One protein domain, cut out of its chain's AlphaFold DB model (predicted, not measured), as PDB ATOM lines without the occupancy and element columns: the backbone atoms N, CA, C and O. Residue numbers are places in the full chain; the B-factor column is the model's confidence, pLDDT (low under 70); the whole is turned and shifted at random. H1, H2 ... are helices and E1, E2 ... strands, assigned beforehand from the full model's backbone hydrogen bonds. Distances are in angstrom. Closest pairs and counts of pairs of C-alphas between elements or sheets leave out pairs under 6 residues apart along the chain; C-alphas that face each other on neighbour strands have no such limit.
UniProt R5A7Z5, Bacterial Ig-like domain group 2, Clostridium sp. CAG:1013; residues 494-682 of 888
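What this domain is: This is residues 494 to 682 of the 888 residues of the protein "Bacterial Ig-like domain group 2" of Clostridium sp. CAG:1013 (UniProt R5A7Z5). Two strongly twisted sheets lie partly face to face: E2 E9 E8 E4 E5, curled like part of a barrel, and E1 E3 E7 E6, with the chain bending from E5 into E6 between them. H2 packs on the four-strand sheet, H1 crosses H2, the small hairpin of E10 and E11 packs on residues 658 to 665 of H2, and H3 leads outward beyond the other end of H2. The printed part has 189 residues with eleven named strands and three named helices, in the order E1 to E9, H1, E10, E11, H2, H3; the class is mixed, helices and strands. The five-strand sheet is mixed, the other sheets antiparallel. The whole is compact, with a radius of gyration of the C-alphas of 17.4 A, and flat, spanning 49 by 47 by 25 A.

How they stand to each other: The largest sheet runs E2, residues 500 to 502, E9, 587 to 594, E8, 567 to 577, E4, 517 to 526, and E5, 532 to 535. E2 and E9 are parallel, with N 501 and O 592 within hydrogen-bond range at 2.9 A. E9 and E8 form an antiparallel hairpin, with N 571 and O 589 at 2.8 A. The second sheet runs E1, residues 494 to 496, E3, 506 to 514, E7, 552 to 562, and E6, 538 to 543. E3 and E7 are antiparallel, with N 509 and O 559 at 2.9 A. Between the sheets, the closest C-alphas of E3 and E8, Gly 511 and Ala 573, are 6.6 A apart. E5 runs on into E6 at 65 degrees. H2, residues 658 to 671, is on the second sheet, making two layers, a helix on one face of a sheet; its closest C-alpha to E1 is Ala 663, 6.7 A from that of Tyr 495. H1, residues 612 to 622, touches H2, the closest C-alphas being Ile 615 and Val 666, 6.6 A; at 73 degrees they are only just about perpendicular. E10, residues 625 to 629, and E11, 639 to 641, form a hairpin, with N 641 and O 625 at 2.7 A; the closest C-alphas of E11 and H2, Gly 641 and Ala 661, are 4.4 A apart. H3, residues 674 to 682, only just touches H2, only at the corner, with 3 pairs of C-alphas within 8 A, the closest Val 669 and Ala 675, 5.9 A. In H1, H2 and H3 every O i to N i+4 pair is within hydrogen-bond range.

Where its parts are: E1 begins at C-alpha 494 (-4.726, 30.664, -29.536). From first to last C-alpha E8 measures 32.9 A, E7 31.6 A, E3 26.5 A, E4 25.7 A, E9 23.5 A and H2 19.7 A. H3 ends at C-alpha 682 (-28.809, 34.174, -16.711).

The domain as a whole: The C-alphas farthest apart, Gly 548 and Tyr 605, are 50.9 A apart. The printed part has no cut. The links E9 to H1 and E11 to H2 are long. Residues 547 to 548 and 630 to 636 have pLDDT under 70.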
ATOM      1  N   ALA A 494      -4.847  29.271 -29.955       98.06
ATOM      2  CA  ALA A 494      -4.726  30.664 -29.536       98.06
ATOM      3  C   ALA A 494      -5.915  31.083 -28.661       98.06
ATOM      4  O   ALA A 494      -7.029  30.608 -28.865       98.06
ATOM      5  N   TYR A 495      -5.660  31.947 -27.679       97.44
ATOM      6  CA  TYR A 495      -6.641  32.404 -26.690       97.44
ATOM      7  C   TYR A 495      -6.211  33.747 -26.072       97.44
ATOM      8  O   TYR A 495      -5.079  34.191 -26.268       97.44
ATOM      9  N   GLY A 496      -7.108  34.413 -25.342       96.12
ATOM     10  CA  GLY A 496      -6.734  35.464 -24.386       96.12
ATOM     11  C   GLY A 496      -6.507  34.835 -23.012       96.12
ATOM     12  O   GLY A 496      -7.322  34.005 -22.611       96.12
ATOM     13  N   ASP A 497      -5.425  35.191 -22.314       93.56
ATOM     14  CA  ASP A 497      -5.155  34.689 -20.954       93.56
ATOM     15  C   ASP A 497      -6.306  35.019 -19.988       93.56
ATOM     16  O   ASP A 497      -6.777  34.140 -19.266       93.56
ATOM     17  N   GLU A 498      -6.844  36.235 -20.091       92.94
ATOM     18  CA  GLU A 498      -8.199  36.562 -19.662       92.94
ATOM     19  C   GLU A 498      -9.202  36.413 -20.814       92.94
ATOM     20  O   GLU A 498      -9.140  37.083 -21.848       92.94
ATOM     21  N   ASN A 499     -10.173  35.526 -20.601       88.06
ATOM     22  CA  ASN A 499     -11.253  35.205 -21.536       88.06
ATOM     23  C   ASN A 499     -12.429  36.212 -21.450       88.06
ATOM     24  O   ASN A 499     -13.193  36.372 -22.408       88.06
ATOM     25  N   ILE A 500     -12.539  36.929 -20.324       94.62
ATOM     26  CA  ILE A 500     -13.390  38.113 -20.140       94.62
ATOM     27  C   ILE A 500     -12.602  39.212 -19.420       94.62
ATOM     28  O   ILE A 500     -11.943  38.955 -18.417       94.62
ATOM     29  N   VAL A 501     -12.658  40.442 -19.930       95.19
ATOM     30  CA  VAL A 501     -11.801  41.548 -19.479       95.19
ATOM     31  C   VAL A 501     -12.560  42.879 -19.488       95.19
ATOM     32  O   VAL A 501     -13.472  43.080 -20.284       95.19
ATOM     33  N   GLY A 502     -12.207  43.813 -18.601       93.75
ATOM     34  CA  GLY A 502     -12.776  45.166 -18.637       93.75
ATOM     35  C   GLY A 502     -12.228  45.975 -19.814       93.75
ATOM     36  O   GLY A 502     -11.060  45.823 -20.175       93.75
ATOM     37  N   LYS A 503     -13.026  46.877 -20.399       93.69
ATOM     38  CA  LYS A 503     -12.487  47.830 -21.384       93.69
ATOM     39  C   LYS A 503     -11.313  48.633 -20.798       93.69
ATOM     40  O   LYS A 503     -11.299  48.949 -19.610       93.69
ATOM     41  N   ASP A 504     -10.339  48.959 -21.639       94.19
ATOM     42  CA  ASP A 504      -9.064  49.615 -21.300       94.19
ATOM     43  C   ASP A 504      -8.147  48.836 -20.324       94.19
ATOM     44  O   ASP A 504      -7.018  49.266 -20.077       94.19
ATOM     45  N   VAL A 505      -8.567  47.673 -19.810       95.38
ATOM     46  CA  VAL A 505      -7.713  46.777 -19.016       95.38
ATOM     47  C   VAL A 505      -6.761  46.009 -19.943       95.38
ATOM     48  O   VAL A 505      -7.069  45.721 -21.103       95.38
ATOM     49  N   LYS A 506      -5.564  45.717 -19.430       96.56
ATOM     50  CA  LYS A 506      -4.515  44.973 -20.131       96.56
ATOM     51  C   LYS A 506      -4.653  43.471 -19.904       96.56
ATOM     52  O   LYS A 506      -4.874  43.050 -18.774       96.56
ATOM     53  N   PHE A 507      -4.442  42.699 -20.961       96.56
ATOM     54  CA  PHE A 507      -4.386  41.235 -20.956       96.56
ATOM     55  C   PHE A 507      -3.471  40.757 -22.099       96.56
ATOM     56  O   PHE A 507      -3.041  41.571 -22.924       96.56
ATOM     57  N   ASN A 508      -3.138  39.470 -22.168       97.69
ATOM     58  CA  ASN A 508      -2.290  38.909 -23.217       97.69
ATOM     59  C   ASN A 508      -3.074  38.042 -24.202       97.69
ATOM     60  O   ASN A 508      -3.807  37.130 -23.831       97.69
ATOM     61  N   LEU A 509      -2.810  38.252 -25.491       98.25
ATOM     62  CA  LEU A 509      -3.108  37.266 -26.522       98.25
ATOM     63  C   LEU A 509      -1.989  36.219 -26.532       98.25
ATOM     64  O   LEU A 509      -0.805  36.564 -26.639       98.25
ATOM     65  N   ILE A 510      -2.376  34.952 -26.427       98.56
ATOM     66  CA  ILE A 510      -1.503  33.780 -26.441       98.56
ATOM     67  C   ILE A 510      -1.687  33.037 -27.766       98.56
ATOM     68  O   ILE A 510      -2.809  32.849 -28.236       98.56
ATOM     69  N   GLY A 511      -0.586  32.612 -28.384       98.62
ATOM     70  CA  GLY A 511      -0.595  31.801 -29.600       98.62
ATOM     71  C   GLY A 511       0.463  30.709 -29.532       98.62
ATOM     72  O   GLY A 511       1.654  31.008 -29.469       98.62
ATOM     73  N   ILE A 512       0.033  29.451 -29.552       98.75
ATOM     74  CA  ILE A 512       0.900  28.282 -29.410       98.75
ATOM     75  C   ILE A 512       1.179  27.683 -30.787       98.75
ATOM     76  O   ILE A 512       0.262  27.414 -31.567       98.75
ATOM     77  N   THR A 513       2.453  27.464 -31.103       98.56
ATOM     78  CA  THR A 513       2.885  26.882 -32.382       98.56
ATOM     79  C   THR A 513       3.888  25.757 -32.179       98.56
ATOM     80  O   THR A 513       4.548  25.684 -31.145       98.56
ATOM     81  N   ASP A 514       4.117  24.952 -33.219       96.75
ATOM     82  CA  ASP A 514       5.313  24.109 -33.272       96.75
ATOM     83  C   ASP A 514       6.612  24.944 -33.197       96.75
ATOM     84  O   ASP A 514       6.636  26.151 -33.475       96.75
ATOM     85  N   SER A 515       7.714  24.286 -32.840       96.44
ATOM     86  CA  SER A 515       9.014  24.916 -32.598       96.44
ATOM     87  C   SER A 515       9.662  25.604 -33.815       96.44
ATOM     88  O   SER A 515      10.596  26.389 -33.627       96.44
ATOM     89  N   SER A 516       9.188  25.398 -35.052       95.31
ATOM     90  CA  SER A 516       9.785  26.005 -36.256       95.31
ATOM     91  C   SER A 516       9.404  27.476 -36.479       95.31
ATOM     92  O   SER A 516      10.090  28.190 -37.219       95.31
ATOM     93  N   ARG A 517       8.328  27.963 -35.843       97.31
ATOM     94  CA  ARG A 517       7.846  29.340 -36.049       97.31
ATOM     95  C   ARG A 517       8.709  30.368 -35.308       97.31
ATOM     96  O   ARG A 517       9.410  30.067 -34.339       97.31
ATOM     97  N   ALA A 518       8.681  31.604 -35.798       97.62
ATOM     98  CA  ALA A 518       9.494  32.729 -35.329       97.62
ATOM     99  C   ALA A 518       8.666  33.966 -34.929       97.62
ATOM    100  O   ALA A 518       9.224  34.945 -34.440       97.62
ATOM    101  N   GLY A 519       7.349  33.937 -35.134       98.31
ATOM    102  CA  GLY A 519       6.436  34.995 -34.712       98.31
ATOM    103  C   GLY A 519       4.979  34.618 -34.940       98.31
ATOM    104  O   GLY A 519       4.680  33.794 -35.810       98.31
ATOM    105  N   VAL A 520       4.096  35.271 -34.186       98.69
ATOM    106  CA  VAL A 520       2.633  35.179 -34.296       98.69
ATOM    107  C   VAL A 520       2.055  36.577 -34.526       98.69
ATOM    108  O   VAL A 520       2.579  37.575 -34.024       98.69
ATOM    109  N   LYS A 521       0.984  36.655 -35.315       98.56
ATOM    110  CA  LYS A 521       0.188  37.859 -35.545       98.56
ATOM    111  C   LYS A 521      -1.267  37.564 -35.240       98.56
ATOM    112  O   LYS A 521      -1.885  36.745 -35.914       98.56
ATOM    113  N   PHE A 522      -1.816  38.306 -34.295       98.69
ATOM    114  CA  PHE A 522      -3.240  38.337 -34.009       98.69
ATOM    115  C   PHE A 522      -3.899  39.412 -34.878       98.69
ATOM    116  O   PHE A 522      -3.351  40.503 -35.042       98.69
ATOM    117  N   THR A 523      -5.056  39.123 -35.461       98.50
ATOM    118  CA  THR A 523      -5.852  40.079 -36.244       98.50
ATOM    119  C   THR A 523      -7.290  39.999 -35.766       98.50
ATOM    120  O   THR A 523      -7.870  38.919 -35.819       98.50
ATOM    121  N   ILE A 524      -7.860  41.113 -35.311       98.44
ATOM    122  CA  ILE A 524      -9.302  41.193 -35.071       98.44
ATOM    123  C   ILE A 524      -9.987  41.175 -36.441       98.44
ATOM    124  O   ILE A 524      -9.607  41.947 -37.324       98.44
ATOM    125  N   VAL A 525     -10.953  40.276 -36.619       98.19
ATOM    126  CA  VAL A 525     -11.712  40.106 -37.870       98.19
ATOM    127  C   VAL A 525     -13.201  40.405 -37.729       98.19
ATOM    128  O   VAL A 525     -13.851  40.643 -38.743       98.19
ATOM    129  N   ASP A 526     -13.715  40.432 -36.500       98.19
ATOM    130  CA  ASP A 526     -15.049  40.929 -36.160       98.19
ATOM    131  C   ASP A 526     -15.058  41.483 -34.722       98.19
ATOM    132  O   ASP A 526     -14.191  41.132 -33.913       98.19
ATOM    133  N   GLY A 527     -16.020  42.351 -34.415       96.19
ATOM    134  CA  GLY A 527     -16.206  42.974 -33.103       96.19
ATOM    135  C   GLY A 527     -16.140  44.515 -33.096       96.19
ATOM    136  O   GLY A 527     -16.025  45.155 -34.144       96.19
ATOM    137  N   PRO A 528     -16.203  45.149 -31.906       96.12
ATOM    138  CA  PRO A 528     -16.383  46.601 -31.747       96.12
ATOM    139  C   PRO A 528     -15.272  47.505 -32.308       96.12
ATOM    140  O   PRO A 528     -15.474  48.713 -32.446       96.12
ATOM    141  N   ALA A 529     -14.080  46.968 -32.585       95.25
ATOM    142  CA  ALA A 529     -12.951  47.721 -33.129       95.25
ATOM    143  C   ALA A 529     -12.009  46.821 -33.939       95.25
ATOM    144  O   ALA A 529     -11.823  45.658 -33.607       95.25
ATOM    145  N   ASN A 530     -11.347  47.381 -34.955       94.81
ATOM    146  CA  ASN A 530     -10.356  46.665 -35.763       94.81
ATOM    147  C   ASN A 530      -8.936  46.829 -35.198       94.81
ATOM    148  O   ASN A 530      -8.583  47.893 -34.690       94.81
ATOM    149  N   GLY A 531      -8.085  45.813 -35.362       95.56
ATOM    150  CA  GLY A 531      -6.687  45.867 -34.931       95.56
ATOM    151  C   GLY A 531      -5.875  44.644 -35.351       95.56
ATOM    152  O   GLY A 531      -6.426  43.584 -35.643       95.56
ATOM    153  N   SER A 532      -4.549  44.783 -35.381       97.31
ATOM    154  CA  SER A 532      -3.634  43.657 -35.579       97.31
ATOM    155  C   SER A 532      -2.360  43.851 -34.761       97.31
ATOM    156  O   SER A 532      -1.837  44.962 -34.656       97.31
ATOM    157  N   PHE A 533      -1.884  42.767 -34.152       98.19
ATOM    158  CA  PHE A 533      -0.850  42.774 -33.126       98.19
ATOM    159  C   PHE A 533       0.169  41.670 -33.424       98.19
ATOM    160  O   PHE A 533      -0.155  40.486 -33.359       98.19
ATOM    161  N   GLU A 534       1.403  42.051 -33.754       98.00
ATOM    162  CA  GLU A 534       2.502  41.102 -33.977       98.00
ATOM    163  C   GLU A 534       3.332  40.898 -32.697       98.00
ATOM    164  O   GLU A 534       3.535  41.830 -31.908       98.00
ATOM    165  N   THR A 535       3.848  39.681 -32.513       98.31
ATOM    166  CA  THR A 535       4.855  39.339 -31.501       98.31
ATOM    167  C   THR A 535       5.881  38.344 -32.051       98.31
ATOM    168  O   THR A 535       5.578  37.489 -32.886       98.31
ATOM    169  N   THR A 536       7.114  38.458 -31.564       97.69
ATOM    170  CA  THR A 536       8.186  37.460 -31.722       97.69
ATOM    171  C   THR A 536       8.735  37.014 -30.363       97.69
ATOM    172  O   THR A 536       9.756  36.333 -30.310       97.69
ATOM    173  N   THR A 537       8.083  37.416 -29.268       97.31
ATOM    174  CA  THR A 537       8.415  37.014 -27.898       97.31
ATOM    175  C   THR A 537       7.668  35.729 -27.575       97.31
ATOM    176  O   THR A 537       6.451  35.669 -27.756       97.31
ATOM    177  N   TYR A 538       8.392  34.715 -27.108       98.19
ATOM    178  CA  TYR A 538       7.835  33.422 -26.725       98.19
ATOM    179  C   TYR A 538       8.608  32.797 -25.564       98.19
ATOM    180  O   TYR A 538       9.811  33.026 -25.423       98.19
ATOM    181  N   THR A 539       7.927  31.960 -24.786       98.44
ATOM    182  CA  THR A 539       8.556  30.877 -24.020       98.44
ATOM    183  C   THR A 539       8.572  29.597 -24.860       98.44
ATOM    184  O   THR A 539       7.888  29.485 -25.882       98.44
ATOM    185  N   THR A 540       9.389  28.623 -24.460       98.38
ATOM    186  CA  THR A 540       9.402  27.283 -25.055       98.38
ATOM    187  C   THR A 540       9.081  26.272 -23.973       98.38
ATOM    188  O   THR A 540       9.732  26.260 -22.933       98.38
ATOM    189  N   GLU A 541       8.094  25.434 -24.255       98.31
ATOM    190  CA  GLU A 541       7.695  24.301 -23.429       98.31
ATOM    191  C   GLU A 541       7.964  23.012 -24.198       98.31
ATOM    192  O   GLU A 541       7.837  22.971 -25.427       98.31
ATOM    193  N   SER A 542       8.314  21.962 -23.462       96.50
ATOM    194  CA  SER A 542       8.539  20.629 -24.002       96.50
ATOM    195  C   SER A 542       7.920  19.590 -23.080       96.50
ATOM    196  O   SER A 542       8.191  19.618 -21.882       96.50
ATOM    197  N   GLN A 543       7.164  18.653 -23.649       92.81
ATOM    198  CA  GLN A 543       6.667  17.474 -22.946       92.81
ATOM    199  C   GLN A 543       7.338  16.226 -23.531       92.81
ATOM    200  O   GLN A 543       7.326  15.996 -24.746       92.81
ATOM    201  N   ASN A 544       7.957  15.429 -22.663       88.75
ATOM    202  CA  ASN A 544       8.471  14.114 -23.027       88.75
ATOM    203  C   ASN A 544       7.347  13.086 -22.918       88.75
ATOM    204  O   ASN A 544       6.570  13.129 -21.970       88.75
ATOM    205  N   SER A 545       7.305  12.167 -23.879       81.19
ATOM    206  CA  SER A 545       6.343  11.072 -23.864       81.19
ATOM    207  C   SER A 545       6.788   9.982 -22.898       81.19
ATOM    208  O   SER A 545       7.909   9.476 -23.012       81.19
ATOM    209  N   SER A 546       5.884   9.580 -22.015       72.88
ATOM    210  CA  SER A 546       6.001   8.364 -21.213       72.88
ATOM    211  C   SER A 546       5.690   7.109 -22.029       72.88
ATOM    212  O   SER A 546       6.126   6.024 -21.664       72.88
ATOM    213  N   TYR A 547       5.004   7.239 -23.169       65.06
ATOM    214  CA  TYR A 547       4.677   6.135 -24.081       65.06
ATOM    215  C   TYR A 547       5.703   5.934 -25.222       65.06
ATOM    216  O   TYR A 547       5.604   4.983 -26.000       65.06
ATOM    217  N   GLY A 548       6.721   6.795 -25.338       66.88
ATOM    218  CA  GLY A 548       7.756   6.725 -26.384       66.88
ATOM    219  C   GLY A 548       7.417   7.448 -27.697       66.88
ATOM    220  O   GLY A 548       8.119   7.276 -28.695       66.88
ATOM    221  N   MET A 549       6.377   8.285 -27.717       78.56
ATOM    222  CA  MET A 549       6.171   9.274 -28.781       78.56
ATOM    223  C   MET A 549       7.291  10.342 -28.794       78.56
ATOM    224  O   MET A 549       8.021  10.508 -27.815       78.56
ATOM    225  N   PRO A 550       7.467  11.104 -29.892       84.94
ATOM    226  CA  PRO A 550       8.475  12.158 -29.940       84.94
ATOM    227  C   PRO A 550       8.190  13.246 -28.901       84.94
ATOM    228  O   PRO A 550       7.035  13.647 -28.735       84.94
ATOM    229  N   THR A 551       9.241  13.775 -28.262       91.56
ATOM    230  CA  THR A 551       9.153  14.962 -27.399       91.56
ATOM    231  C   THR A 551       8.419  16.077 -28.137       91.56
ATOM    232  O   THR A 551       8.913  16.619 -29.130       91.56
ATOM    233  N   ASN A 552       7.233  16.430 -27.650       95.94
ATOM    234  CA  ASN A 552       6.503  17.573 -28.157       95.94
ATOM    235  C   ASN A 552       7.228  18.837 -27.686       95.94
ATOM    236  O   ASN A 552       7.716  18.902 -26.561       95.94
ATOM    237  N   THR A 553       7.379  19.832 -28.555       97.25
ATOM    238  CA  THR A 553       8.032  21.099 -28.207       97.25
ATOM    239  C   THR A 553       7.365  22.234 -28.955       97.25
ATOM    240  O   THR A 553       7.343  22.258 -30.192       97.25
ATOM    241  N   VAL A 554       6.852  23.187 -28.187       98.56
ATOM    242  CA  VAL A 554       6.066  24.313 -28.680       98.56
ATOM    243  C   VAL A 554       6.702  25.647 -28.329       98.56
ATOM    244  O   VAL A 554       7.596  25.757 -27.490       98.56
ATOM    245  N   LYS A 555       6.229  26.688 -29.005       98.69
ATOM    246  CA  LYS A 555       6.491  28.077 -28.648       98.69
ATOM    247  C   LYS A 555       5.180  28.728 -28.262       98.69
ATOM    248  O   LYS A 555       4.261  28.781 -29.080       98.69
ATOM    249  N   VAL A 556       5.120  29.226 -27.034       98.75
ATOM    250  CA  VAL A 556       3.977  29.967 -26.503       98.75
ATOM    251  C   VAL A 556       4.285  31.445 -26.708       98.75
ATOM    252  O   VAL A 556       5.083  32.035 -25.982       98.75
ATOM    253  N   PHE A 557       3.734  32.025 -27.773       98.81
ATOM    254  CA  PHE A 557       3.920  33.433 -28.103       98.81
ATOM    255  C   PHE A 557       2.948  34.300 -27.307       98.81
ATOM    256  O   PHE A 557       1.743  34.056 -27.326       98.81
ATOM    257  N   THR A 558       3.467  35.353 -26.677       98.38
ATOM    258  CA  THR A 558       2.696  36.250 -25.801       98.38
ATOM    259  C   THR A 558       2.642  37.656 -26.390       98.38
ATOM    260  O   THR A 558       3.651  38.174 -26.893       98.38
ATOM    261  N   LYS A 559       1.476  38.305 -26.316       98.38
ATOM    262  CA  LYS A 559       1.296  39.699 -26.726       98.38
ATOM    263  C   LYS A 559       0.313  40.450 -25.825       98.38
ATOM    264  O   LYS A 559      -0.893  40.312 -25.990       98.38
ATOM    265  N   GLU A 560       0.836  41.319 -24.963       98.25
ATOM    266  CA  GLU A 560       0.025  42.287 -24.213       98.25
ATOM    267  C   GLU A 560      -0.752  43.214 -25.173       98.25
ATOM    268  O   GLU A 560      -0.180  43.765 -26.127       98.25
ATOM    269  N   VAL A 561      -2.049  43.379 -24.905       97.38
ATOM    270  CA  VAL A 561      -3.001  44.269 -25.586       97.38
ATOM    271  C   VAL A 561      -3.987  44.879 -24.575       97.38
ATOM    272  O   VAL A 561      -4.033  44.488 -23.411       97.38
ATOM    273  N   SER A 562      -4.795  45.838 -25.027       96.00
ATOM    274  CA  SER A 562      -5.937  46.397 -24.289       96.00
ATOM    275  C   SER A 562      -6.975  46.905 -25.292       96.00
ATOM    276  O   SER A 562      -6.601  47.611 -26.235       96.00
ATOM    277  N   PHE A 563      -8.256  46.570 -25.122       95.62
ATOM    278  CA  PHE A 563      -9.330  46.961 -26.049       95.62
ATOM    279  C   PHE A 563     -10.233  48.033 -25.418       95.62
ATOM    280  O   PHE A 563     -10.626  47.918 -24.261       95.62
ATOM    281  N   TYR A 564     -10.537  49.095 -26.168       93.69
ATOM    282  CA  TYR A 564     -11.154  50.327 -25.641       93.69
ATOM    283  C   TYR A 564     -12.690  50.371 -25.731       93.69
ATOM    284  O   TYR A 564     -13.329  51.245 -25.139       93.69
ATOM    285  N   ALA A 565     -13.291  49.460 -26.499       95.06
ATOM    286  CA  ALA A 565     -14.732  49.348 -26.690       95.06
ATOM    287  C   ALA A 565     -15.228  48.005 -26.137       95.06
ATOM    288  O   ALA A 565     -14.494  47.021 -26.137       95.06
ATOM    289  N   ALA A 566     -16.462  47.983 -25.638       94.56
ATOM    290  CA  ALA A 566     -17.074  46.792 -25.056       94.56
ATOM    291  C   ALA A 566     -17.843  45.980 -26.111       94.56
ATOM    292  O   ALA A 566     -18.402  46.548 -27.051       94.56
ATOM    293  N   GLY A 567     -17.878  44.662 -25.926       94.25
ATOM    294  CA  GLY A 567     -18.456  43.669 -26.830       94.25
ATOM    295  C   GLY A 567     -17.534  42.462 -27.021       94.25
ATOM    296  O   GLY A 567     -16.447  42.390 -26.446       94.25
ATOM    297  N   GLU A 568     -17.971  41.508 -27.838       95.19
ATOM    298  CA  GLU A 568     -17.177  40.328 -28.192       95.19
ATOM    299  C   GLU A 568     -16.255  40.617 -29.385       95.19
ATOM    300  O   GLU A 568     -16.654  41.263 -30.352       95.19
ATOM    301  N   TYR A 569     -15.012  40.143 -29.310       96.06
ATOM    302  CA  TYR A 569     -13.982  40.321 -30.332       96.06
ATOM    303  C   TYR A 569     -13.569  38.974 -30.917       96.06
ATOM    304  O   TYR A 569     -13.071  38.130 -30.172       96.06
ATOM    305  N   THR A 570     -13.681  38.798 -32.235       97.56
ATOM    306  CA  THR A 570     -13.216  37.594 -32.948       97.56
ATOM    307  C   THR A 570     -11.817  37.825 -33.507       97.56
ATOM    308  O   THR A 570     -11.581  38.771 -34.263       97.56
ATOM    309  N   ILE A 571     -10.871  36.963 -33.135       98.19
ATOM    310  CA  ILE A 571      -9.436  37.138 -33.370       98.19
ATOM    311  C   ILE A 571      -8.868  35.920 -34.101       98.19
ATOM    312  O   ILE A 571      -9.025  34.783 -33.662       98.19
ATOM    313  N   ARG A 572      -8.132  36.167 -35.190       98.56
ATOM    314  CA  ARG A 572      -7.355  35.158 -35.922       98.56
ATOM    315  C   ARG A 572      -5.868  35.271 -35.620       98.56
ATOM    316  O   ARG A 572      -5.267  36.323 -35.848       98.56
ATOM    317  N   ALA A 573      -5.270  34.180 -35.151       98.69
ATOM    318  CA  ALA A 573      -3.835  34.032 -34.947       98.69
ATOM    319  C   ALA A 573      -3.179  33.350 -36.159       98.69
ATOM    320  O   ALA A 573      -3.500  32.212 -36.495       98.69
ATOM    321  N   TYR A 574      -2.229  34.044 -36.783       98.62
ATOM    322  CA  TYR A 574      -1.398  33.589 -37.903       98.62
ATOM    323  C   TYR A 574       0.055  33.429 -37.437       98.62
ATOM    324  O   TYR A 574       0.477  34.154 -36.536       98.62
ATOM    325  N   SER A 575       0.864  32.577 -38.076       98.38
ATOM    326  CA  SER A 575       2.300  32.449 -37.753       98.38
ATOM    327  C   SER A 575       3.217  32.650 -38.961       98.38
ATOM    328  O   SER A 575       2.765  32.690 -40.106       98.38
ATOM    329  N   LYS A 576       4.520  32.812 -38.706       97.38
ATOM    330  CA  LYS A 576       5.572  32.845 -39.736       97.38
ATOM    331  C   LYS A 576       6.821  32.092 -39.289       97.38
ATOM    332  O   LYS A 576       7.131  32.036 -38.099       97.38
ATOM    333  N   THR A 577       7.564  31.544 -40.244       95.75
ATOM    334  CA  THR A 577       8.939  31.055 -40.037       95.75
ATOM    335  C   THR A 577       9.938  32.220 -40.072       95.75
ATOM    336  O   THR A 577       9.584  33.352 -40.414       95.75
ATOM    337  N   SER A 578      11.198  31.978 -39.699       92.50
ATOM    338  CA  SER A 578      12.234  33.023 -39.745       92.50
ATOM    339  C   SER A 578      12.467  33.503 -41.182       92.50
ATOM    340  O   SER A 578      12.775  32.702 -42.062       92.50
ATOM    341  N   GLY A 579      12.276  34.804 -41.431       87.12
ATOM    342  CA  GLY A 579      12.335  35.402 -42.773       87.12
ATOM    343  C   GLY A 579      11.164  35.050 -43.707       87.12
ATOM    344  O   GLY A 579      11.170  35.484 -44.856       87.12
ATOM    345  N   GLY A 580      10.173  34.283 -43.240       90.50
ATOM    346  CA  GLY A 580       9.015  33.862 -44.027       90.50
ATOM    347  C   GLY A 580       7.844  34.849 -44.001       90.50
ATOM    348  O   GLY A 580       7.740  35.715 -43.127       90.50
ATOM    349  N   SER A 581       6.924  34.674 -44.952       95.25
ATOM    350  CA  SER A 581       5.610  35.326 -44.948       95.25
ATOM    351  C   SER A 581       4.730  34.834 -43.794       95.25
ATOM    352  O   SER A 581       4.925  33.739 -43.264       95.25
ATOM    353  N   TRP A 582       3.714  35.630 -43.449       97.12
ATOM    354  CA  TRP A 582       2.584  35.176 -42.635       97.12
ATOM    355  C   TRP A 582       1.817  34.039 -43.334       97.12
ATOM    356  O   TRP A 582       1.690  34.049 -44.559       97.12
ATOM    357  N   SER A 583       1.304  33.086 -42.553       97.56
ATOM    358  CA  SER A 583       0.454  31.990 -43.025       97.56
ATOM    359  C   SER A 583      -0.852  32.478 -43.669       97.56
ATOM    360  O   SER A 583      -1.370  33.542 -43.328       97.56
ATOM    361  N   SER A 584      -1.404  31.673 -44.582       94.88
ATOM    362  CA  SER A 584      -2.818  31.739 -44.985       94.88
ATOM    363  C   SER A 584      -3.733  31.261 -43.859       94.88
ATOM    364  O   SER A 584      -4.778  31.855 -43.598       94.88
ATOM    365  N   ASP A 585      -3.300  30.192 -43.197       95.38
ATOM    366  CA  ASP A 585      -4.075  29.432 -42.227       95.38
ATOM    367  C   ASP A 585      -3.920  30.048 -40.832       95.38
ATOM    368  O   ASP A 585      -2.897  30.675 -40.525       95.38
ATOM    369  N   TYR A 586      -4.933  29.869 -39.989       97.75
ATOM    370  CA  TYR A 586      -5.053  30.538 -38.698       97.75
ATOM    371  C   TYR A 586      -5.769  29.669 -37.663       97.75
ATOM    372  O   TYR A 586      -6.527  28.771 -38.019       97.75
ATOM    373  N   TYR A 587      -5.570  30.004 -36.389       98.25
ATOM    374  CA  TYR A 587      -6.475  29.617 -35.305       98.25
ATOM    375  C   TYR A 587      -7.420  30.790 -35.014       98.25
ATOM    376  O   TYR A 587      -6.967  31.936 -34.989       98.25
ATOM    377  N   GLU A 588      -8.713  30.537 -34.815       97.88
ATOM    378  CA  GLU A 588      -9.717  31.563 -34.496       97.88
ATOM    379  C   GLU A 588     -10.251  31.368 -33.075       97.88
ATOM    380  O   GLU A 588     -10.534  30.248 -32.661       97.88
ATOM    381  N   PHE A 589     -10.367  32.463 -32.326       96.50
ATOM    382  CA  PHE A 589     -10.909  32.488 -30.969       96.50
ATOM    383  C   PHE A 589     -11.619  33.818 -30.705       96.50
ATOM    384  O   PHE A 589     -11.486  34.768 -31.480       96.50
ATOM    385  N   THR A 590     -12.355  33.904 -29.599       95.31
ATOM    386  CA  THR A 590     -13.049  35.130 -29.183       95.31
ATOM    387  C   THR A 590     -12.633  35.576 -27.785       95.31
ATOM    388  O   THR A 590     -12.262  34.745 -26.958       95.31
ATOM    389  N   VAL A 591     -12.731  36.878 -27.504       94.12
ATOM    390  CA  VAL A 591     -12.534  37.481 -26.170       94.12
ATOM    391  C   VAL A 591     -13.706  38.413 -25.864       94.12
ATOM    392  O   VAL A 591     -14.120  39.178 -26.736       94.12
ATOM    393  N   MET A 592     -14.237  38.370 -24.639       94.94
ATOM    394  CA  MET A 592     -15.325  39.251 -24.199       94.94
ATOM    395  C   MET A 592     -14.780  40.497 -23.487       94.94
ATOM    396  O   MET A 592     -14.031  40.369 -22.521       94.94
ATOM    397  N   VAL A 593     -15.188  41.697 -23.912       95.06
ATOM    398  CA  VAL A 593     -14.809  42.965 -23.261       95.06
ATOM    399  C   VAL A 593     -16.030  43.634 -22.633       95.06
ATOM    400  O   VAL A 593     -16.971  44.001 -23.336       95.06
ATOM    401  N   THR A 594     -16.029  43.836 -21.315       93.38
ATOM    402  CA  THR A 594     -17.167  44.418 -20.584       93.38
ATOM    403  C   THR A 594     -17.146  45.948 -20.543       93.38
ATOM    404  O   THR A 594     -16.099  46.593 -20.638       93.38
ATOM    405  N   SER A 595     -18.332  46.546 -20.365       89.38
ATOM    406  CA  SER A 595     -18.554  48.006 -20.296       89.38
ATOM    407  C   SER A 595     -17.777  48.703 -19.166       89.38
ATOM    408  O   SER A 595     -17.447  49.889 -19.247       89.38
ATOM    409  N   SER A 596     -17.490  47.938 -18.117       86.00
ATOM    410  CA  SER A 596     -16.862  48.316 -16.858       86.00
ATOM    411  C   SER A 596     -15.893  47.210 -16.412       86.00
ATOM    412  O   SER A 596     -15.805  46.161 -17.055       86.00
ATOM    413  N   ASN A 597     -15.143  47.427 -15.329       84.38
ATOM    414  CA  ASN A 597     -14.221  46.415 -14.805       84.38
ATOM    415  C   ASN A 597     -14.977  45.172 -14.312       84.38
ATOM    416  O   ASN A 597     -15.961  45.281 -13.578       84.38
ATOM    417  N   VAL A 598     -14.469  43.990 -14.668       90.12
ATOM    418  CA  VAL A 598     -15.034  42.690 -14.280       90.12
ATOM    419  C   VAL A 598     -14.906  42.493 -12.764       90.12
ATOM    420  O   VAL A 598     -13.862  42.098 -12.254       90.12
ATOM    421  N   SER A 599     -15.973  42.800 -12.024       93.00
ATOM    422  CA  SER A 599     -16.005  42.637 -10.566       93.00
ATOM    423  C   SER A 599     -16.355  41.196 -10.159       93.00
ATOM    424  O   SER A 599     -17.355  40.658 -10.660       93.00
ATOM    425  N   PRO A 600     -15.615  40.578  -9.214       93.56
ATOM    426  CA  PRO A 600     -15.942  39.253  -8.689       93.56
ATOM    427  C   PRO A 600     -17.234  39.247  -7.863       93.56
ATOM    428  O   PRO A 600     -17.921  38.232  -7.844       93.56
ATOM    429  N   THR A 601     -17.610  40.363  -7.228       92.75
ATOM    430  CA  THR A 601     -18.717  40.424  -6.249       92.75
ATOM    431  C   THR A 601     -19.827  41.424  -6.589       92.75
ATOM    432  O   THR A 601     -20.901  41.354  -6.001       92.75
ATOM    433  N   THR A 602     -19.628  42.337  -7.547       93.94
ATOM    434  CA  THR A 602     -20.677  43.284  -7.977       93.94
ATOM    435  C   THR A 602     -21.551  42.662  -9.061       93.94
ATOM    436  O   THR A 602     -21.041  42.283 -10.118       93.94
ATOM    437  N   THR A 603     -22.859  42.578  -8.817       94.94
ATOM    438  CA  THR A 603     -23.824  42.014  -9.767       94.94
ATOM    439  C   THR A 603     -24.224  43.015 -10.851       94.94
ATOM    440  O   THR A 603     -24.471  44.190 -10.575       94.94
ATOM    441  N   THR A 604     -24.295  42.563 -12.105       93.94
ATOM    442  CA  THR A 604     -24.761  43.378 -13.241       93.94
ATOM    443  C   THR A 604     -25.577  42.551 -14.240       93.94
ATOM    444  O   THR A 604     -25.622  41.323 -14.148       93.94
ATOM    445  N   TYR A 605     -26.230  43.229 -15.191       92.69
ATOM    446  CA  TYR A 605     -26.913  42.594 -16.325       92.69
ATOM    447  C   TYR A 605     -26.008  42.368 -17.551       92.69
ATOM    448  O   TYR A 605     -26.450  41.698 -18.488       92.69
ATOM    449  N   ASP A 606     -24.783  42.913 -17.564       90.44
ATOM    450  CA  ASP A 606     -23.792  42.724 -18.633       90.44
ATOM    451  C   ASP A 606     -23.590  41.238 -18.951       90.44
ATOM    452  O   ASP A 606     -23.563  40.399 -18.046       90.44
ATOM    453  N   GLN A 607     -23.406  40.935 -20.237       91.25
ATOM    454  CA  GLN A 607     -23.083  39.594 -20.718       91.25
ATOM    455  C   GLN A 607     -21.810  39.070 -20.045       91.25
ATOM    456  O   GLN A 607     -20.807  39.783 -19.948       91.25
ATOM    457  N   ARG A 608     -21.851  37.818 -19.584       92.50
ATOM    458  CA  ARG A 608     -20.736  37.161 -18.902       92.50
ATOM    459  C   ARG A 608     -20.185  35.989 -19.715       92.50
ATOM    460  O   ARG A 608     -20.779  35.511 -20.679       92.50
ATOM    461  N   ARG A 609     -18.986  35.569 -19.322       94.38
ATOM    462  CA  ARG A 609     -18.219  34.431 -19.840       94.38
ATOM    463  C   ARG A 609     -17.257  33.988 -18.731       94.38
ATOM    464  O   ARG A 609     -16.960  34.793 -17.856       94.38
ATOM    465  N   ALA A 610     -16.785  32.745 -18.751       95.75
ATOM    466  CA  ALA A 610     -15.826  32.213 -17.780       95.75
ATOM    467  C   ALA A 610     -14.517  33.029 -17.745       95.75
ATOM    468  O   ALA A 610     -13.944  33.280 -18.805       95.75
ATOM    469  N   SER A 611     -14.026  33.417 -16.563       95.44
ATOM    470  CA  SER A 611     -12.729  34.113 -16.407       95.44
ATOM    471  C   SER A 611     -11.508  33.184 -16.501       95.44
ATOM    472  O   SER A 611     -11.640  31.961 -16.425       95.44
ATOM    473  N   GLY A 612     -10.294  33.745 -16.606       94.00
ATOM    474  CA  GLY A 612      -9.067  32.946 -16.492       94.00
ATOM    475  C   GLY A 612      -8.940  32.253 -15.126       94.00
ATOM    476  O   GLY A 612      -8.454  31.125 -15.039       94.00
ATOM    477  N   ASN A 613      -9.478  32.868 -14.064       94.88
ATOM    478  CA  ASN A 613      -9.451  32.317 -12.707       94.88
ATOM    479  C   ASN A 613     -10.250  31.012 -12.592       94.88
ATOM    480  O   ASN A 613      -9.760  30.058 -11.994       94.88
ATOM    481  N   ILE A 614     -11.452  30.929 -13.176       95.94
ATOM    482  CA  ILE A 614     -12.240  29.689 -13.103       95.94
ATOM    483  C   ILE A 614     -11.685  28.594 -14.008       95.94
ATOM    484  O   ILE A 614     -11.729  27.429 -13.632       95.94
ATOM    485  N   ILE A 615     -11.107  28.946 -15.159       95.94
ATOM    486  CA  ILE A 615     -10.446  27.970 -16.036       95.94
ATOM    487  C   ILE A 615      -9.196  27.396 -15.341       95.94
ATOM    488  O   ILE A 615      -8.959  26.193 -15.402       95.94
ATOM    489  N   SER A 616      -8.469  28.216 -14.576       95.12
ATOM    490  CA  SER A 616      -7.362  27.768 -13.714       95.12
ATOM    491  C   SER A 616      -7.823  26.895 -12.537       95.12
ATOM    492  O   SER A 616      -7.170  25.905 -12.213       95.12
ATOM    493  N   VAL A 617      -8.973  27.202 -11.922       94.69
ATOM    494  CA  VAL A 617      -9.589  26.329 -10.905       94.69
ATOM    495  C   VAL A 617     -10.017  24.993 -11.526       94.69
ATOM    496  O   VAL A 617      -9.692  23.950 -10.972       94.69
ATOM    497  N   LEU A 618     -10.665  24.995 -12.696       95.31
ATOM    498  CA  LEU A 618     -11.025  23.776 -13.432       95.31
ATOM    499  C   LEU A 618      -9.797  22.905 -13.722       95.31
ATOM    500  O   LEU A 618      -9.801  21.728 -13.379       95.31
ATOM    501  N   ALA A 619      -8.719  23.490 -14.250       94.75
ATOM    502  CA  ALA A 619      -7.456  22.789 -14.475       94.75
ATOM    503  C   ALA A 619      -6.902  22.135 -13.190       94.75
ATOM    504  O   ALA A 619      -6.387  21.018 -13.226       94.75
ATOM    505  N   ASN A 620      -7.049  22.798 -12.036       92.94
ATOM    506  CA  ASN A 620      -6.646  22.233 -10.751       92.94
ATOM    507  C   ASN A 620      -7.546  21.072 -10.282       92.94
ATOM    508  O   ASN A 620      -7.021  20.144  -9.670       92.94
ATOM    509  N   PHE A 621      -8.846  21.105 -10.594       91.25
ATOM    510  CA  PHE A 621      -9.804  20.038 -10.273       91.25
ATOM    511  C   PHE A 621      -9.655  18.789 -11.148       91.25
ATOM    512  O   PHE A 621      -9.698  17.687 -10.608       91.25
ATOM    513  N   GLU A 622      -9.518  18.947 -12.469       89.06
ATOM    514  CA  GLU A 622      -9.430  17.797 -13.387       89.06
ATOM    515  C   GLU A 622      -8.039  17.135 -13.353       89.06
ATOM    516  O   GLU A 622      -7.931  15.921 -13.500       89.06
ATOM    517  N   GLY A 623      -6.974  17.918 -13.133       90.06
ATOM    518  CA  GLY A 623      -5.588  17.449 -13.237       90.06
ATOM    519  C   GLY A 623      -5.093  17.340 -14.687       90.06
ATOM    520  O   GLY A 623      -5.882  17.259 -15.627       90.06
ATOM    521  N   LEU A 624      -3.770  17.393 -14.880       89.88
ATOM    522  CA  LEU A 624      -3.153  17.324 -16.208       89.88
ATOM    523  C   LEU A 624      -2.796  15.877 -16.570       89.88
ATOM    524  O   LEU A 624      -1.899  15.297 -15.962       89.88
ATOM    525  N   VAL A 625      -3.437  15.354 -17.613       90.31
ATOM    526  CA  VAL A 625      -3.150  14.056 -18.238       90.31
ATOM    527  C   VAL A 625      -2.493  14.332 -19.605       90.31
ATOM    528  O   VAL A 625      -3.196  14.564 -20.588       90.31
ATOM    529  N   PRO A 626      -1.152  14.453 -19.707       88.00
ATOM    530  CA  PRO A 626      -0.499  15.018 -20.897       88.00
ATOM    531  C   PRO A 626      -0.538  14.093 -22.124       88.00
ATOM    532  O   PRO A 626      -0.493  14.569 -23.261       88.00
ATOM    533  N   GLU A 627      -0.635  12.783 -21.913       87.06
ATOM    534  CA  GLU A 627      -0.801  11.763 -22.949       87.06
ATOM    535  C   GLU A 627      -2.102  10.999 -22.720       87.06
ATOM    536  O   GLU A 627      -2.522  10.843 -21.584       87.06
ATOM    537  N   ILE A 628      -2.767  10.569 -23.793       82.88
ATOM    538  CA  ILE A 628      -4.074   9.913 -23.690       82.88
ATOM    539  C   ILE A 628      -4.004   8.603 -22.887       82.88
ATOM    540  O   ILE A 628      -3.275   7.679 -23.264       82.88
ATOM    541  N   GLU A 629      -4.837   8.529 -21.846       71.69
ATOM    542  CA  GLU A 629      -5.050   7.390 -20.940       71.69
ATOM    543  C   GLU A 629      -6.546   7.007 -20.913       71.69
ATOM    544  O   GLU A 629      -7.406   7.838 -21.222       71.69
ATOM    545  N   ASP A 630      -6.881   5.756 -20.569       68.06
ATOM    546  CA  ASP A 630      -8.285   5.331 -20.424       68.06
ATOM    547  C   ASP A 630      -8.900   5.823 -19.108       68.06
ATOM    548  O   ASP A 630      -8.230   5.878 -18.078       68.06
ATOM    549  N   ASP A 631     -10.186   6.176 -19.138       59.47
ATOM    550  CA  ASP A 631     -10.895   6.677 -17.959       59.47
ATOM    551  C   ASP A 631     -11.220   5.502 -17.006       59.47
ATOM    552  O   ASP A 631     -12.014   4.628 -17.369       59.47
ATOM    553  N   PRO A 632     -10.672   5.460 -15.773       51.72
ATOM    554  CA  PRO A 632     -10.883   4.350 -14.839       51.72
ATOM    555  C   PRO A 632     -12.314   4.275 -14.273       51.72
ATOM    556  O   PRO A 632     -12.648   3.321 -13.571       51.72
ATOM    557  N   ILE A 633     -13.158   5.274 -14.549       51.00
ATOM    558  CA  ILE A 633     -14.573   5.354 -14.171       51.00
ATOM    559  C   ILE A 633     -15.478   5.140 -15.405       51.00
ATOM    560  O   ILE A 633     -16.593   4.636 -15.261       51.00
ATOM    561  N   ALA A 634     -15.011   5.486 -16.612       56.78
ATOM    562  CA  ALA A 634     -15.797   5.484 -17.853       56.78
ATOM    563  C   ALA A 634     -15.070   4.856 -19.068       56.78
ATOM    564  O   ALA A 634     -15.151   5.386 -20.183       56.78
ATOM    565  N   SER A 635     -14.390   3.724 -18.851       61.19
ATOM    566  CA  SER A 635     -13.556   2.999 -19.829       61.19
ATOM    567  C   SER A 635     -14.126   2.945 -21.256       61.19
ATOM    568  O   SER A 635     -15.329   2.761 -21.479       61.19
ATOM    569  N   GLY A 636     -13.251   3.155 -22.242       66.56
ATOM    570  CA  GLY A 636     -13.610   3.350 -23.650       66.56
ATOM    571  C   GLY A 636     -13.826   4.819 -24.040       66.56
ATOM    572  O   GLY A 636     -13.879   5.128 -25.242       66.56
ATOM    573  N   ASN A 637     -13.869   5.727 -23.054       75.31
ATOM    574  CA  ASN A 637     -13.874   7.190 -23.204       75.31
ATOM    575  C   ASN A 637     -12.557   7.822 -22.687       75.31
ATOM    576  O   ASN A 637     -12.605   8.698 -21.825       75.31
ATOM    577  N   PRO A 638     -11.384   7.406 -23.203       82.62
ATOM    578  CA  PRO A 638     -10.080   7.901 -22.782       82.62
ATOM    579  C   PRO A 638      -9.960   9.421 -22.920       82.62
ATOM    580  O   PRO A 638     -10.536  10.031 -23.833       82.62
ATOM    581  N   THR A 639      -9.171  10.030 -22.039       86.69
ATOM    582  CA  THR A 639      -9.031  11.488 -21.928       86.69
ATOM    583  C   THR A 639      -7.586  11.951 -22.079       86.69
ATOM    584  O   THR A 639      -6.649  11.165 -21.968       86.69
ATOM    585  N   VAL A 640      -7.408  13.238 -22.381       91.19
ATOM    586  CA  VAL A 640      -6.110  13.928 -22.424       91.19
ATOM    587  C   VAL A 640      -6.292  15.394 -22.000       91.19
ATOM    588  O   VAL A 640      -7.412  15.912 -21.984       91.19
ATOM    589  N   GLY A 641      -5.209  16.081 -21.651       94.06
ATOM    590  CA  GLY A 641      -5.238  17.443 -21.127       94.06
ATOM    591  C   GLY A 641      -5.946  17.498 -19.773       94.06
ATOM    592  O   GLY A 641      -5.672  16.684 -18.897       94.06
ATOM    593  N   TYR A 642      -6.870  18.446 -19.615       92.62
ATOM    594  CA  TYR A 642      -7.731  18.577 -18.433       92.62
ATOM    595  C   TYR A 642      -9.109  17.945 -18.699       92.62
ATOM    596  O   TYR A 642     -10.120  18.642 -18.797       92.62
ATOM    597  N   GLY A 643      -9.140  16.623 -18.900       85.88
ATOM    598  CA  GLY A 643     -10.375  15.851 -19.102       85.88
ATOM    599  C   GLY A 643     -11.015  15.949 -20.498       85.88
ATOM    600  O   GLY A 643     -12.221  15.744 -20.635       85.88
ATOM    601  N   TYR A 644     -10.258  16.258 -21.559       88.25
ATOM    602  CA  TYR A 644     -10.795  16.233 -22.926       88.25
ATOM    603  C   TYR A 644     -10.966  14.787 -23.418       88.25
ATOM    604  O   TYR A 644      -9.983  14.093 -23.674       88.25
ATOM    605  N   VAL A 645     -12.216  14.343 -23.594       88.19
ATOM    606  CA  VAL A 645     -12.557  12.994 -24.087       88.19
ATOM    607  C   VAL A 645     -12.187  12.831 -25.565       88.19
ATOM    608  O   VAL A 645     -12.772  13.472 -26.447       88.19
ATOM    609  N   VAL A 646     -11.260  11.919 -25.862       88.94
ATOM    610  CA  VAL A 646     -10.735  11.705 -27.215       88.94
ATOM    611  C   VAL A 646     -11.690  10.857 -28.054       88.94
ATOM    612  O   VAL A 646     -11.785   9.631 -27.939       88.94
ATOM    613  N   GLN A 647     -12.376  11.539 -28.970       90.06
ATOM    614  CA  GLN A 647     -13.273  10.924 -29.941       90.06
ATOM    615  C   GLN A 647     -12.501  10.084 -30.971       90.06
ATOM    616  O   GLN A 647     -11.585  10.571 -31.638       90.06
ATOM    617  N   LYS A 648     -12.919   8.827 -31.146       91.44
ATOM    618  CA  LYS A 648     -12.413   7.925 -32.192       91.44
ATOM    619  C   LYS A 648     -12.524   8.539 -33.591       91.44
ATOM    620  O   LYS A 648     -13.491   9.230 -33.901       91.44
ATOM    621  N   ASN A 649     -11.532   8.254 -34.430       95.19
ATOM    622  CA  ASN A 649     -11.301   8.788 -35.777       95.19
ATOM    623  C   ASN A 649     -11.009  10.301 -35.883       95.19
ATOM    624  O   ASN A 649     -10.671  10.758 -36.976       95.19
ATOM    625  N   ASN A 650     -11.089  11.083 -34.801       94.00
ATOM    626  CA  ASN A 650     -10.812  12.521 -34.848       94.00
ATOM    627  C   ASN A 650      -9.329  12.831 -34.584       94.00
ATOM    628  O   ASN A 650      -8.667  12.162 -33.789       94.00
ATOM    629  N   ALA A 651      -8.814  13.871 -35.245       95.50
ATOM    630  CA  ALA A 651      -7.447  14.351 -35.055       95.50
ATOM    631  C   ALA A 651      -7.347  15.295 -33.848       95.50
ATOM    632  O   ALA A 651      -8.096  16.266 -33.745       95.50
ATOM    633  N   PHE A 652      -6.386  15.030 -32.967       95.12
ATOM    634  CA  PHE A 652      -6.129  15.773 -31.733       95.12
ATOM    635  C   PHE A 652      -4.619  15.971 -31.529       95.12
ATOM    636  O   PHE A 652      -3.804  15.383 -32.241       95.12
ATOM    637  N   TYR A 653      -4.220  16.821 -30.584       95.31
ATOM    638  CA  TYR A 653      -2.828  16.880 -30.130       95.31
ATOM    639  C   TYR A 653      -2.666  15.950 -28.919       95.31
ATOM    640  O   TYR A 653      -3.478  16.001 -28.000       95.31
ATOM    641  N   ASN A 654      -1.647  15.089 -28.952       93.44
ATOM    642  CA  ASN A 654      -1.252  14.205 -27.850       93.44
ATOM    643  C   ASN A 654       0.136  14.617 -27.342       93.44
ATOM    644  O   ASN A 654       0.850  15.325 -28.060       93.44
ATOM    645  N   ASN A 655       0.543  14.138 -26.164       92.81
ATOM    646  CA  ASN A 655       1.807  14.523 -25.526       92.81
ATOM    647  C   ASN A 655       1.867  16.046 -25.298       92.81
ATOM    648  O   ASN A 655       2.810  16.726 -25.700       92.81
ATOM    649  N   LEU A 656       0.780  16.596 -24.751       96.75
ATOM    650  CA  LEU A 656       0.516  18.026 -24.596       96.75
ATOM    651  C   LEU A 656       1.477  18.680 -23.601       96.75
ATOM    652  O   LEU A 656       1.770  18.112 -22.551       96.75
ATOM    653  N   THR A 657       1.902  19.914 -23.887       97.56
ATOM    654  CA  THR A 657       2.455  20.780 -22.831       97.56
ATOM    655  C   THR A 657       1.327  21.413 -22.014       97.56
ATOM    656  O   THR A 657       0.177  21.464 -22.461       97.56
ATOM    657  N   GLU A 658       1.646  21.923 -20.823       96.38
ATOM    658  CA  GLU A 658       0.668  22.548 -19.924       96.38
ATOM    659  C   GLU A 658      -0.098  23.695 -20.609       96.38
ATOM    660  O   GLU A 658      -1.325  23.746 -20.522       96.38
ATOM    661  N   ALA A 659       0.578  24.547 -21.394       97.38
ATOM    662  CA  ALA A 659      -0.101  25.602 -22.147       97.38
ATOM    663  C   ALA A 659      -1.038  25.066 -23.245       97.38
ATOM    664  O   ALA A 659      -2.080  25.672 -23.500       97.38
ATOM    665  N   GLU A 660      -0.720  23.941 -23.897       97.94
ATOM    666  CA  GLU A 660      -1.619  23.329 -24.887       97.94
ATOM    667  C   GLU A 660      -2.856  22.713 -24.233       97.94
ATOM    668  O   GLU A 660      -3.970  22.930 -24.711       97.94
ATOM    669  N   ALA A 661      -2.682  22.009 -23.111       97.56
ATOM    670  CA  ALA A 661      -3.787  21.467 -22.328       97.56
ATOM    671  C   ALA A 661      -4.681  22.583 -21.758       97.56
ATOM    672  O   ALA A 661      -5.908  22.498 -21.839       97.56
ATOM    673  N   TYR A 662      -4.092  23.671 -21.254       97.12
ATOM    674  CA  TYR A 662      -4.844  24.835 -20.783       97.12
ATOM    675  C   TYR A 662      -5.606  25.511 -21.933       97.12
ATOM    676  O   TYR A 662      -6.792  25.805 -21.801       97.12
ATOM    677  N   ALA A 663      -4.980  25.699 -23.099       96.75
ATOM    678  CA  ALA A 663      -5.650  26.267 -24.269       96.75
ATOM    679  C   ALA A 663      -6.795  25.375 -24.791       96.75
ATOM    680  O   ALA A 663      -7.838  25.881 -25.213       96.75
ATOM    681  N   GLN A 664      -6.635  24.049 -24.722       95.75
ATOM    682  CA  GLN A 664      -7.692  23.079 -25.004       95.75
ATOM    683  C   GLN A 664      -8.858  23.212 -24.010       95.75
ATOM    684  O   GLN A 664     -10.013  23.203 -24.442       95.75
ATOM    685  N   LEU A 665      -8.580  23.412 -22.716       95.62
ATOM    686  CA  LEU A 665      -9.598  23.657 -21.690       95.62
ATOM    687  C   LEU A 665     -10.330  24.995 -21.905       95.62
ATOM    688  O   LEU A 665     -11.558  25.014 -21.868       95.62
ATOM    689  N   VAL A 666      -9.622  26.091 -22.219       95.38
ATOM    690  CA  VAL A 666     -10.237  27.391 -22.580       95.38
ATOM    691  C   VAL A 666     -11.200  27.227 -23.762       95.38
ATOM    692  O   VAL A 666     -12.342  27.690 -23.717       95.38
ATOM    693  N   ASN A 667     -10.758  26.533 -24.816       92.50
ATOM    694  CA  ASN A 667     -11.580  26.228 -25.985       92.50
ATOM    695  C   ASN A 667     -12.812  25.381 -25.609       92.50
ATOM    696  O   ASN A 667     -13.919  25.682 -26.048       92.50
ATOM    697  N   MET A 668     -12.645  24.363 -24.762       91.44
ATOM    698  CA  MET A 668     -13.726  23.482 -24.316       91.44
ATOM    699  C   MET A 668     -14.774  24.222 -23.467       91.44
ATOM    700  O   MET A 668     -15.960  24.165 -23.786       91.44
ATOM    701  N   VAL A 669     -14.356  24.988 -22.455       93.81
ATOM    702  CA  VAL A 669     -15.246  25.782 -21.583       93.81
ATOM    703  C   VAL A 669     -16.097  26.780 -22.380       93.81
ATOM    704  O   VAL A 669     -17.286  26.948 -22.090       93.81
ATOM    705  N   ASN A 670     -15.515  27.407 -23.407       89.31
ATOM    706  CA  ASN A 670     -16.221  28.331 -24.295       89.31
ATOM    707  C   ASN A 670     -17.143  27.611 -25.296       89.31
ATOM    708  O   ASN A 670     -18.329  27.929 -25.380       89.31
ATOM    709  N   ASN A 671     -16.611  26.651 -26.060       85.12
ATOM    710  CA  ASN A 671     -17.238  26.174 -27.297       85.12
ATOM    711  C   ASN A 671     -18.008  24.848 -27.161       85.12
ATOM    712  O   ASN A 671     -18.845  24.558 -28.011       85.12
ATOM    713  N   ALA A 672     -17.806  24.070 -26.090       82.75
ATOM    714  CA  ALA A 672     -18.605  22.866 -25.810       82.75
ATOM    715  C   ALA A 672     -19.923  23.163 -25.055       82.75
ATOM    716  O   ALA A 672     -20.607  22.254 -24.592       82.75
ATOM    717  N   GLY A 673     -20.304  24.441 -24.942       85.88
ATOM    718  CA  GLY A 673     -21.612  24.869 -24.436       85.88
ATOM    719  C   GLY A 673     -21.685  25.175 -22.937       85.88
ATOM    720  O   GLY A 673     -22.724  25.641 -22.479       85.88
ATOM    721  N   TYR A 674     -20.616  24.959 -22.164       93.81
ATOM    722  CA  TYR A 674     -20.641  25.143 -20.707       93.81
ATOM    723  C   TYR A 674     -20.857  26.608 -20.297       93.81
ATOM    724  O   TYR A 674     -21.836  26.922 -19.620       93.81
ATOM    725  N   ALA A 675     -19.989  27.527 -20.741       94.62
ATOM    726  CA  ALA A 675     -20.121  28.946 -20.404       94.62
ATOM    727  C   ALA A 675     -21.376  29.586 -21.027       94.62
ATOM    728  O   ALA A 675     -22.053  30.386 -20.379       94.62
ATOM    729  N   SER A 676     -21.731  29.212 -22.260       94.00
ATOM    730  CA  SER A 676     -22.919  29.747 -22.932       94.00
ATOM    731  C   SER A 676     -24.231  29.231 -22.335       94.00
ATOM    732  O   SER A 676     -25.208  29.973 -22.335       94.00
ATOM    733  N   ALA A 677     -24.276  28.031 -21.743       95.31
ATOM    734  CA  ALA A 677     -25.446  27.575 -20.992       95.31
ATOM    735  C   ALA A 677     -25.705  28.437 -19.742       95.31
ATOM    736  O   ALA A 677     -26.850  28.826 -19.507       95.31
ATOM    737  N   VAL A 678     -24.657  28.803 -18.991       96.38
ATOM    738  CA  VAL A 678     -24.778  29.708 -17.830       96.38
ATOM    739  C   VAL A 678     -25.276  31.092 -18.261       96.38
ATOM    740  O   VAL A 678     -26.198  31.628 -17.648       96.38
ATOM    741  N   GLU A 679     -24.735  31.651 -19.347       95.44
ATOM    742  CA  GLU A 679     -25.183  32.948 -19.877       95.44
ATOM    743  C   GLU A 679     -26.623  32.892 -20.413       95.44
ATOM    744  O   GLU A 679     -27.415  33.787 -20.125       95.44
ATOM    745  N   ASN A 680     -27.011  31.811 -21.096       95.25
ATOM    746  CA  ASN A 680     -28.389  31.598 -21.544       95.25
ATOM    747  C   ASN A 680     -29.365  31.498 -20.361       95.25
ATOM    748  O   ASN A 680     -30.442  32.097 -20.409       95.25
ATOM    749  N   PHE A 681     -28.999  30.788 -19.286       94.94
ATOM    750  CA  PHE A 681     -29.801  30.698 -18.062       94.94
ATOM    751  C   PHE A 681     -29.946  32.067 -17.386       94.94
ATOM    752  O   PHE A 681     -31.061  32.468 -17.037       94.94
ATOM    753  N   ARG A 682     -28.841  32.814 -17.265       95.56
ATOM    754  CA  ARG A 682     -28.809  34.174 -16.711       95.56
ATOM    755  C   ARG A 682     -29.709  35.128 -17.499       95.56
ATOM    756  O   ARG A 682     -30.522  35.832 -16.901       95.56
TER     757      ARG A 682